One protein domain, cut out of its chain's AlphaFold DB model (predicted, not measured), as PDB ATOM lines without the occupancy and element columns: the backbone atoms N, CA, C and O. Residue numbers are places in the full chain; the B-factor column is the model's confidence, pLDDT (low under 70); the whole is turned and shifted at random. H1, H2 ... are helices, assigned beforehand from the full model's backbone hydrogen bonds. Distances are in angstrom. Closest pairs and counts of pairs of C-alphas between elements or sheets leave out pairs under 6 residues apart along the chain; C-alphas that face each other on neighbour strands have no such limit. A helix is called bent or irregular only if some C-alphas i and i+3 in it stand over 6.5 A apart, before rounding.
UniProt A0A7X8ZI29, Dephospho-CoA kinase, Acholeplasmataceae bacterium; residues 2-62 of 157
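AT A GLANCE: This is residues 2 to 62 of the 157 residues of the protein "Dephospho-CoA kinase" of Acholeplasmataceae bacterium (UniProt A0A7X8ZI29). Two helices meet near their ends as a V, the short H2 as one arm and the much longer H3 as the other, and a small helix, H1, packs on H3 near a kink. Much of the far part of H3 sticks out: residues 45 to 52 and 54 to 60 stand free, of which 45 to 52 and 54 to 58 belong to H3. The printed part has 61 residues with three named helices in the order H1, H2, H3 and no named strand, an all-helix class. It is only just loose, close to extended, with a radius of gyration of the C-alphas of 15.4 A, and spans 44 by 28 by 19 A.

HOW THE PARTS SIT: H1, residues 2 to 6, and H3, residues 31 to 58, touch, and H3 touches H1 with residues 37 to 41 alone; the closest C-alphas of the two are those of Ile 3 and Val 40, 6.2 A apart. H1 is apart from H2, residues 20 to 29. H2 and H3 touch only at the corner by their link, with residues 33 to 34 of H3 alone; the closest C-alphas are those of Val 27 and Arg 34, 5.0 A apart. Their lines stand at a steep tilt of 54 degrees, opposite ways. In H2 every O i to N i+4 pair is within hydrogen-bond range, in H3 22 of 24, and in H1 0 of 1, beside 2 of 2 O i to N i+3 pairs.

IN THESE COORDINATES: H1 begins at C-alpha 2 (188.983, 121.132, 189.138). H2 is 14.1 A long from first to last C-alpha and begins at C-alpha 20 (183.373, 121.291, 205.453). H3 is 39.6 A long and ends at C-alpha 58 (172.890, 95.174, 186.607). It has a kink of 37 degrees near residue 40 and is neither bent nor irregular, but only just: C-alphas 40 and 43 are 6.5 A apart.

THE WHOLE: The two C-alphas farthest apart are those of Glu 10 and Lys 60, at 44.5 A. The link from H1 to H2, residues 7 to 19, is long; the link from H2 to H3 is tight. The printed part has no cut, its mean pLDDT is 90.7, and no printed residue is under 70.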
ATOM      1  N   GLU A   2     189.326 119.692 189.192       72.19
ATOM      2  CA  GLU A   2     188.983 121.132 189.138       72.19
ATOM      3  C   GLU A   2     188.306 121.687 190.401       72.19
ATOM      4  O   GLU A   2     188.610 122.807 190.793       72.19
ATOM      5  N   ILE A   3     187.467 120.902 191.093       78.62
ATOM      6  CA  ILE A   3     186.800 121.336 192.341       78.62
ATOM      7  C   ILE A   3     187.809 121.793 193.397       78.62
ATOM      8  O   ILE A   3     187.606 122.833 194.009       78.62
ATOM      9  N   ILE A   4     188.911 121.056 193.580       79.06
ATOM     10  CA  ILE A   4     189.932 121.380 194.592       79.06
ATOM     11  C   ILE A   4     190.542 122.764 194.332       79.06
ATOM     12  O   ILE A   4     190.779 123.500 195.278       79.06
ATOM     13  N   LYS A   5     190.711 123.162 193.061       84.94
ATOM     14  CA  LYS A   5     191.240 124.488 192.695       84.94
ATOM     15  C   LYS A   5     190.295 125.637 193.055       84.94
ATOM     16  O   LYS A   5     190.731 126.780 193.099       84.94
ATOM     17  N   LEU A   6     189.008 125.350 193.256       88.25
ATOM     18  CA  LEU A   6     188.026 126.338 193.698       88.25
ATOM     19  C   LEU A   6     187.936 126.428 195.221       88.25
ATOM     20  O   LEU A   6     187.406 127.411 195.723       88.25
ATOM     21  N   ILE A   7     188.396 125.423 195.967       90.12
ATOM     22  CA  ILE A   7     188.292 125.434 197.427       90.12
ATOM     23  C   ILE A   7     189.319 126.437 197.974       90.12
ATOM     24  O   ILE A   7     190.500 126.292 197.665       90.12
ATOM     25  N   PRO A   8     188.900 127.436 198.777       92.12
ATOM     26  CA  PRO A   8     189.832 128.369 199.402       92.12
ATOM     27  C   PRO A   8     190.883 127.618 200.224       92.12
ATOM     28  O   PRO A   8     190.534 126.665 200.926       92.12
ATOM     29  N   GLU A   9     192.150 128.029 200.148       91.75
ATOM     30  CA  GLU A   9     193.260 127.347 200.835       91.75
ATOM     31  C   GLU A   9     192.998 127.224 202.335       91.75
ATOM     32  O   GLU A   9     193.260 126.192 202.943       91.75
ATOM     33  N   GLU A  10     192.360 128.231 202.930       92.38
ATOM     34  CA  GLU A  10     192.022 128.227 204.343       92.38
ATOM     35  C   GLU A  10     190.947 127.188 204.722       92.38
ATOM     36  O   GLU A  10     190.655 127.015 205.910       92.38
ATOM     37  N   CYS A  11     190.312 126.538 203.745       93.56
ATOM     38  CA  CYS A  11     189.380 125.426 203.918       93.56
ATOM     39  C   CYS A  11     190.023 124.049 203.710       93.56
ATOM     40  O   CYS A  11     189.314 123.052 203.854       93.56
ATOM     41  N   ILE A  12     191.313 123.979 203.391       92.81
ATOM     42  CA  ILE A  12     192.063 122.730 203.258       92.81
ATOM     43  C   ILE A  12     192.833 122.510 204.565       92.81
ATOM     44  O   ILE A  12     193.507 123.411 205.056       92.81
ATOM     45  N   LEU A  13     192.658 121.339 205.175       92.00
ATOM     46  CA  LEU A  13     193.364 120.937 206.392       92.00
ATOM     47  C   LEU A  13     194.765 120.407 206.052       92.00
ATOM     48  O   LEU A  13     195.042 120.061 204.905       92.00
ATOM     49  N   ASP A  14     195.631 120.295 207.060       91.38
ATOM     50  CA  ASP A  14     197.028 119.860 206.889       91.38
ATOM     51  C   ASP A  14     197.160 118.456 206.263       91.38
ATOM     52  O   ASP A  14     198.155 118.150 205.611       91.38
ATOM     53  N   ASP A  15     196.143 117.603 206.430       92.19
ATOM     54  CA  ASP A  15     196.064 116.259 205.844       92.19
ATOM     55  C   ASP A  15     195.481 116.236 204.416       92.19
ATOM     56  O   ASP A  15     195.296 115.169 203.829       92.19
ATOM     57  N   GLY A  16     195.175 117.407 203.847       86.75
ATOM     58  CA  GLY A  16     194.564 117.572 202.529       86.75
ATOM     59  C   GLY A  16     193.043 117.395 202.504       86.75
ATOM     60  O   GLY A  16     192.437 117.503 201.435       86.75
ATOM     61  N   SER A  17     192.402 117.132 203.645       90.50
ATOM     62  CA  SER A  17     190.945 117.036 203.732       90.50
ATOM     63  C   SER A  17     190.273 118.417 203.794       90.50
ATOM     64  O   SER A  17     190.909 119.448 204.005       90.50
ATOM     65  N   ILE A  18     188.956 118.459 203.564       91.75
ATOM     66  CA  ILE A  18     188.193 119.714 203.492       91.75
ATOM     67  C   ILE A  18     187.559 120.025 204.849       91.75
ATOM     68  O   ILE A  18     186.787 119.236 205.401       91.75
ATOM     69  N   ALA A  19     187.775 121.243 205.338       94.12
ATOM     70  CA  ALA A  19     187.071 121.816 206.476       94.12
ATOM     71  C   ALA A  19     185.613 122.167 206.102       94.12
ATOM     72  O   ALA A  19     185.254 123.338 205.953       94.12
ATOM     73  N   TRP A  20     184.746 121.156 205.972       90.31
ATOM     74  CA  TRP A  20     183.373 121.291 205.453       90.31
ATOM     75  C   TRP A  20     182.524 122.356 206.147       90.31
ATOM     76  O   TRP A  20     181.756 123.056 205.489       90.31
ATOM     77  N   LYS A  21     182.674 122.528 207.465       89.44
ATOM     78  CA  LYS A  21     181.968 123.588 208.203       89.44
ATOM     79  C   LYS A  21     182.385 124.981 207.730       89.44
ATOM     80  O   LYS A  21     181.528 125.835 207.527       89.44
ATOM     81  N   LYS A  22     183.687 125.198 207.527       91.75
ATOM     82  CA  LYS A  22     184.240 126.478 207.075       91.75
ATOM     83  C   LYS A  22     183.864 126.750 205.622       91.75
ATOM     84  O   LYS A  22     183.340 127.821 205.330       91.75
ATOM     85  N   LEU A  23     184.024 125.748 204.753       92.69
ATOM     86  CA  LEU A  23     183.604 125.843 203.357       92.69
ATOM     87  C   LEU A  23     182.104 126.142 203.257       92.69
ATOM     88  O   LEU A  23     181.709 127.030 202.511       92.69
ATOM     89  N   GLY A  24     181.273 125.475 204.063       90.62
ATOM     90  CA  GLY A  24     179.836 125.728 204.125       90.62
ATOM     91  C   GLY A  24     179.508 127.190 204.438       90.62
ATOM     92  O   GLY A  24     178.690 127.789 203.746       90.62
ATOM     93  N   VAL A  25     180.172 127.802 205.424       90.94
ATOM     94  CA  VAL A  25     179.973 129.229 205.744       90.94
ATOM     95  C   VAL A  25     180.302 130.125 204.548       90.94
ATOM     96  O   VAL A  25     179.517 131.024 204.245       90.94
ATOM     97  N   ILE A  26     181.406 129.864 203.843       92.25
ATOM     98  CA  ILE A  26     181.793 130.623 202.644       92.25
ATOM     99  C   ILE A  26     180.751 130.435 201.533       92.25
ATOM    100  O   ILE A  26     180.235 131.416 201.003       92.25
ATOM    101  N   VAL A  27     180.359 129.190 201.246       92.44
ATOM    102  CA  VAL A  27     179.356 128.842 200.225       92.44
ATOM    103  C   VAL A  27     178.007 129.514 200.487       92.44
ATOM    104  O   VAL A  27     177.345 129.960 199.553       92.44
ATOM    105  N   PHE A  28     177.556 129.608 201.737       89.81
ATOM    106  CA  PHE A  28     176.268 130.243 202.025       89.81
ATOM    107  C   PHE A  28     176.334 131.775 202.007       89.81
ATOM    108  O   PHE A  28     175.341 132.400 201.631       89.81
ATOM    109  N   LYS A  29     177.487 132.375 202.335       90.94
ATOM    110  CA  LYS A  29     177.682 133.833 202.318       90.94
ATOM    111  C   LYS A  29     177.976 134.403 200.930       90.94
ATOM    112  O   LYS A  29     177.566 135.524 200.655       90.94
ATOM    113  N   ASP A  30     178.631 133.643 200.058       92.56
ATOM    114  CA  ASP A  30     179.006 134.088 198.715       92.56
ATOM    115  C   ASP A  30     178.199 133.338 197.640       92.56
ATOM    116  O   ASP A  30     178.422 132.161 197.339       92.56
ATOM    117  N   LYS A  31     177.228 134.046 197.049       91.19
ATOM    118  CA  LYS A  31     176.350 133.518 195.994       91.19
ATOM    119  C   LYS A  31     177.119 133.180 194.713       91.19
ATOM    120  O   LYS A  31     176.797 132.174 194.078       91.19
ATOM    121  N   ASP A  32     178.110 133.980 194.334       92.56
ATOM    122  CA  ASP A  32     178.866 133.787 193.093       92.56
ATOM    123  C   ASP A  32     179.875 132.651 193.240       92.56
ATOM    124  O   ASP A  32     180.052 131.837 192.331       92.56
ATOM    125  N   PHE A  33     180.496 132.527 194.414       92.69
ATOM    126  CA  PHE A  33     181.266 131.344 194.775       92.69
ATOM    127  C   PHE A  33     180.410 130.080 194.753       92.69
ATOM    128  O   PHE A  33     180.775 129.120 194.076       92.69
ATOM    129  N   ARG A  34     179.237 130.091 195.399       92.00
ATOM    130  CA  ARG A  34     178.306 128.953 195.377       92.00
ATOM    131  C   ARG A  34     177.916 128.555 193.961       92.00
ATOM    132  O   ARG A  34     177.919 127.371 193.645       92.00
ATOM    133  N   LYS A  35     177.617 129.528 193.095       90.38
ATOM    134  CA  LYS A  35     177.277 129.268 191.691       90.38
ATOM    135  C   LYS A  35     178.430 128.590 190.949       90.38
ATOM    136  O   LYS A  35     178.198 127.577 190.297       90.38
ATOM    137  N   ARG A  36     179.656 129.107 191.075       91.44
ATOM    138  CA  ARG A  36     180.856 128.518 190.451       91.44
ATOM    139  C   ARG A  36     181.134 127.110 190.972       91.44
ATOM    140  O   ARG A  36     181.370 126.205 190.180       91.44
ATOM    141  N   LEU A  37     181.056 126.912 192.289       90.88
ATOM    142  CA  LEU A  37     181.254 125.603 192.907       90.88
ATOM    143  C   LEU A  37     180.225 124.593 192.393       90.88
ATOM    144  O   LEU A  37     180.600 123.507 191.963       90.88
ATOM    145  N   ASN A  38     178.945 124.973 192.370       89.31
ATOM    146  CA  ASN A  38     177.865 124.135 191.860       89.31
ATOM    147  C   ASN A  38     178.068 123.779 190.380       89.31
ATOM    148  O   ASN A  38     177.887 122.625 190.012       89.31
ATOM    149  N   GLN A  39     178.498 124.722 189.537       89.00
ATOM    150  CA  GLN A  39     178.760 124.459 188.113       89.00
ATOM    151  C   GLN A  39     179.813 123.369 187.885       89.00
ATOM    152  O   GLN A  39     179.674 122.585 186.951       89.00
ATOM    153  N   VAL A  40     180.838 123.295 188.736       89.56
ATOM    154  CA  VAL A  40     181.872 122.253 188.636       89.56
ATOM    155  C   VAL A  40     181.445 120.965 189.349       89.56
ATOM    156  O   VAL A  40     181.765 119.869 188.895       89.56
ATOM    157  N   ALA A  41     180.702 121.073 190.453       88.31
ATOM    158  CA  ALA A  41     180.255 119.924 191.234       88.31
ATOM    159  C   ALA A  41     179.134 119.126 190.555       88.31
ATOM    160  O   ALA A  41     179.180 117.898 190.569       88.31
ATOM    161  N   HIS A  42     178.148 119.791 189.947       87.94
ATOM    162  CA  HIS A  42     176.964 119.127 189.397       87.94
ATOM    163  C   HIS A  42     177.291 118.049 188.355       87.94
ATOM    164  O   HIS A  42     176.799 116.935 188.527       87.94
ATOM    165  N   PRO A  43     178.147 118.289 187.340       88.44
ATOM    166  CA  PRO A  43     178.478 117.252 186.362       88.44
ATOM    167  C   PRO A  43     179.110 116.009 186.999       88.44
ATOM    168  O   PRO A  43     178.772 114.888 186.630       88.44
ATOM    169  N   ALA A  44     179.994 116.198 187.984       89.25
ATOM    170  CA  ALA A  44     180.645 115.091 188.682       89.25
ATOM    171  C   ALA A  44     179.654 114.293 189.544       89.25
ATOM    172  O   ALA A  44     179.693 113.067 189.542       89.25
ATOM    173  N   VAL A  45     178.746 114.982 190.243       89.50
ATOM    174  CA  VAL A  45     177.698 114.343 191.051       89.50
ATOM    175  C   VAL A  45     176.727 113.557 190.169       89.50
ATOM    176  O   VAL A  45     176.419 112.415 190.484       89.50
ATOM    177  N   ILE A  46     176.285 114.126 189.044       90.31
ATOM    178  CA  ILE A  46     175.377 113.447 188.105       90.31
ATOM    179  C   ILE A  46     176.047 112.207 187.504       90.31
ATOM    180  O   ILE A  46     175.426 111.149 187.442       90.31
ATOM    181  N   ALA A  47     177.316 112.311 187.098       91.62
ATOM    182  CA  ALA A  47     178.062 111.172 186.571       91.62
ATOM    183  C   ALA A  47     178.169 110.031 187.595       91.62
ATOM    184  O   ALA A  47     178.022 108.864 187.234       91.62
ATOM    185  N   GLU A  48     178.380 110.364 188.869       93.38
ATOM    186  CA  GLU A  48     178.447 109.375 189.944       93.38
ATOM    187  C   GLU A  48     177.086 108.726 190.222       93.38
ATOM    188  O   GLU A  48     177.003 107.501 190.306       93.38
ATOM    189  N   ILE A  49     176.006 109.515 190.266       92.62
ATOM    190  CA  ILE A  49     174.641 108.986 190.391       92.62
ATOM    191  C   ILE A  49     174.342 108.024 189.236       92.62
ATOM    192  O   ILE A  49     173.869 106.915 189.470       92.62
ATOM    193  N   GLN A  50     174.663 108.399 187.993       93.00
ATOM    194  CA  GLN A  50     174.429 107.536 186.833       93.00
ATOM    195  C   GLN A  50     175.220 106.226 186.927       93.00
ATOM    196  O   GLN A  50     174.682 105.157 186.638       93.00
ATOM    197  N   ARG A  51     176.477 106.295 187.385       95.81
ATOM    198  CA  ARG A  51     177.325 105.118 187.609       95.81
ATOM    199  C   ARG A  51     176.715 104.169 188.641       95.81
ATOM    200  O   ARG A  51     176.713 102.959 188.416       95.81
ATOM    201  N   GLU A  52     176.205 104.696 189.755       95.56
ATOM    202  CA  GLU A  52     175.528 103.893 190.779       95.56
ATOM    203  C   GLU A  52     174.226 103.278 190.251       95.56
ATOM    204  O   GLU A  52     174.007 102.076 190.417       95.56
ATOM    205  N   LEU A  53     173.402 104.059 189.544       93.62
ATOM    206  CA  LEU A  53     172.164 103.572 188.927       93.62
ATOM    207  C   LEU A  53     172.432 102.433 187.935       93.62
ATOM    208  O   LEU A  53     171.714 101.434 187.933       93.62
ATOM    209  N   ASP A  54     173.484 102.536 187.123       94.25
ATOM    210  CA  ASP A  54     173.863 101.481 186.179       94.25
ATOM    211  C   ASP A  54     174.339 100.204 186.883       94.25
ATOM    212  O   ASP A  54     174.093  99.101 186.388       94.25
ATOM    213  N   GLY A  55     174.988 100.329 188.044       95.88
ATOM    214  CA  GLY A  55     175.316  99.195 188.909       95.88
ATOM    215  C   GLY A  55     174.060  98.511 189.448       95.88
ATOM    216  O   GLY A  55     173.863  97.316 189.233       95.88
ATOM    217  N   LEU A  56     173.154  99.289 190.042       95.25
ATOM    218  CA  LEU A  56     171.903  98.779 190.614       95.25
ATOM    219  C   LEU A  56     171.007  98.108 189.562       95.25
ATOM    220  O   LEU A  56     170.365  97.093 189.842       95.25
ATOM    221  N   ARG A  57     171.007  98.622 188.326       91.75
ATOM    222  CA  ARG A  57     170.319  97.999 187.182       91.75
ATOM    223  C   ARG A  57     170.899  96.630 186.835       91.75
ATOM    224  O   ARG A  57     170.135  95.701 186.573       91.75
ATOM    225  N   LYS A  58     172.229  96.474 186.846       94.31
ATOM    226  CA  LYS A  58     172.890  95.174 186.607       94.31
ATOM    227  C   LYS A  58     172.547  94.158 187.694       94.31
ATOM    228  O   LYS A  58     172.304  92.996 187.374       94.31
ATOM    229  N   ASP A  59     172.429  94.625 188.933       94.62
ATOM    230  CA  ASP A  59     172.015  93.821 190.088       94.62
ATOM    231  C   ASP A  59     170.494  93.572 190.138       94.62
ATOM    232  O   ASP A  59     169.990  92.920 191.051       94.62
ATOM    233  N   LYS A  60     169.755  94.025 189.114       91.81
ATOM    234  CA  LYS A  60     168.309  93.834 188.935       91.81
ATOM    235  C   LYS A  60     167.455  94.457 190.045       91.81
ATOM    236  O   LYS A  60     166.335  94.003 190.286       91.81
ATOM    237  N   HIS A  61     167.933  95.526 190.683       91.75
ATOM    238  CA  HIS A  61     167.078  96.340 191.541       91.75
ATOM    239  C   HIS A  61     165.977  96.994 190.699       91.75
ATOM    240  O   HIS A  61     166.255  97.698 189.730       91.75
ATOM    241  N   ARG A  62     164.716  96.751 191.069       88.50
ATOM    242  CA  ARG A  62     163.538  97.268 190.347       88.50
ATOM    243  C   ARG A  62     163.146  98.685 190.771       88.50
ATOM    244  O   ARG A  62     162.351  99.318 190.091       88.50
TER     245      ARG A  62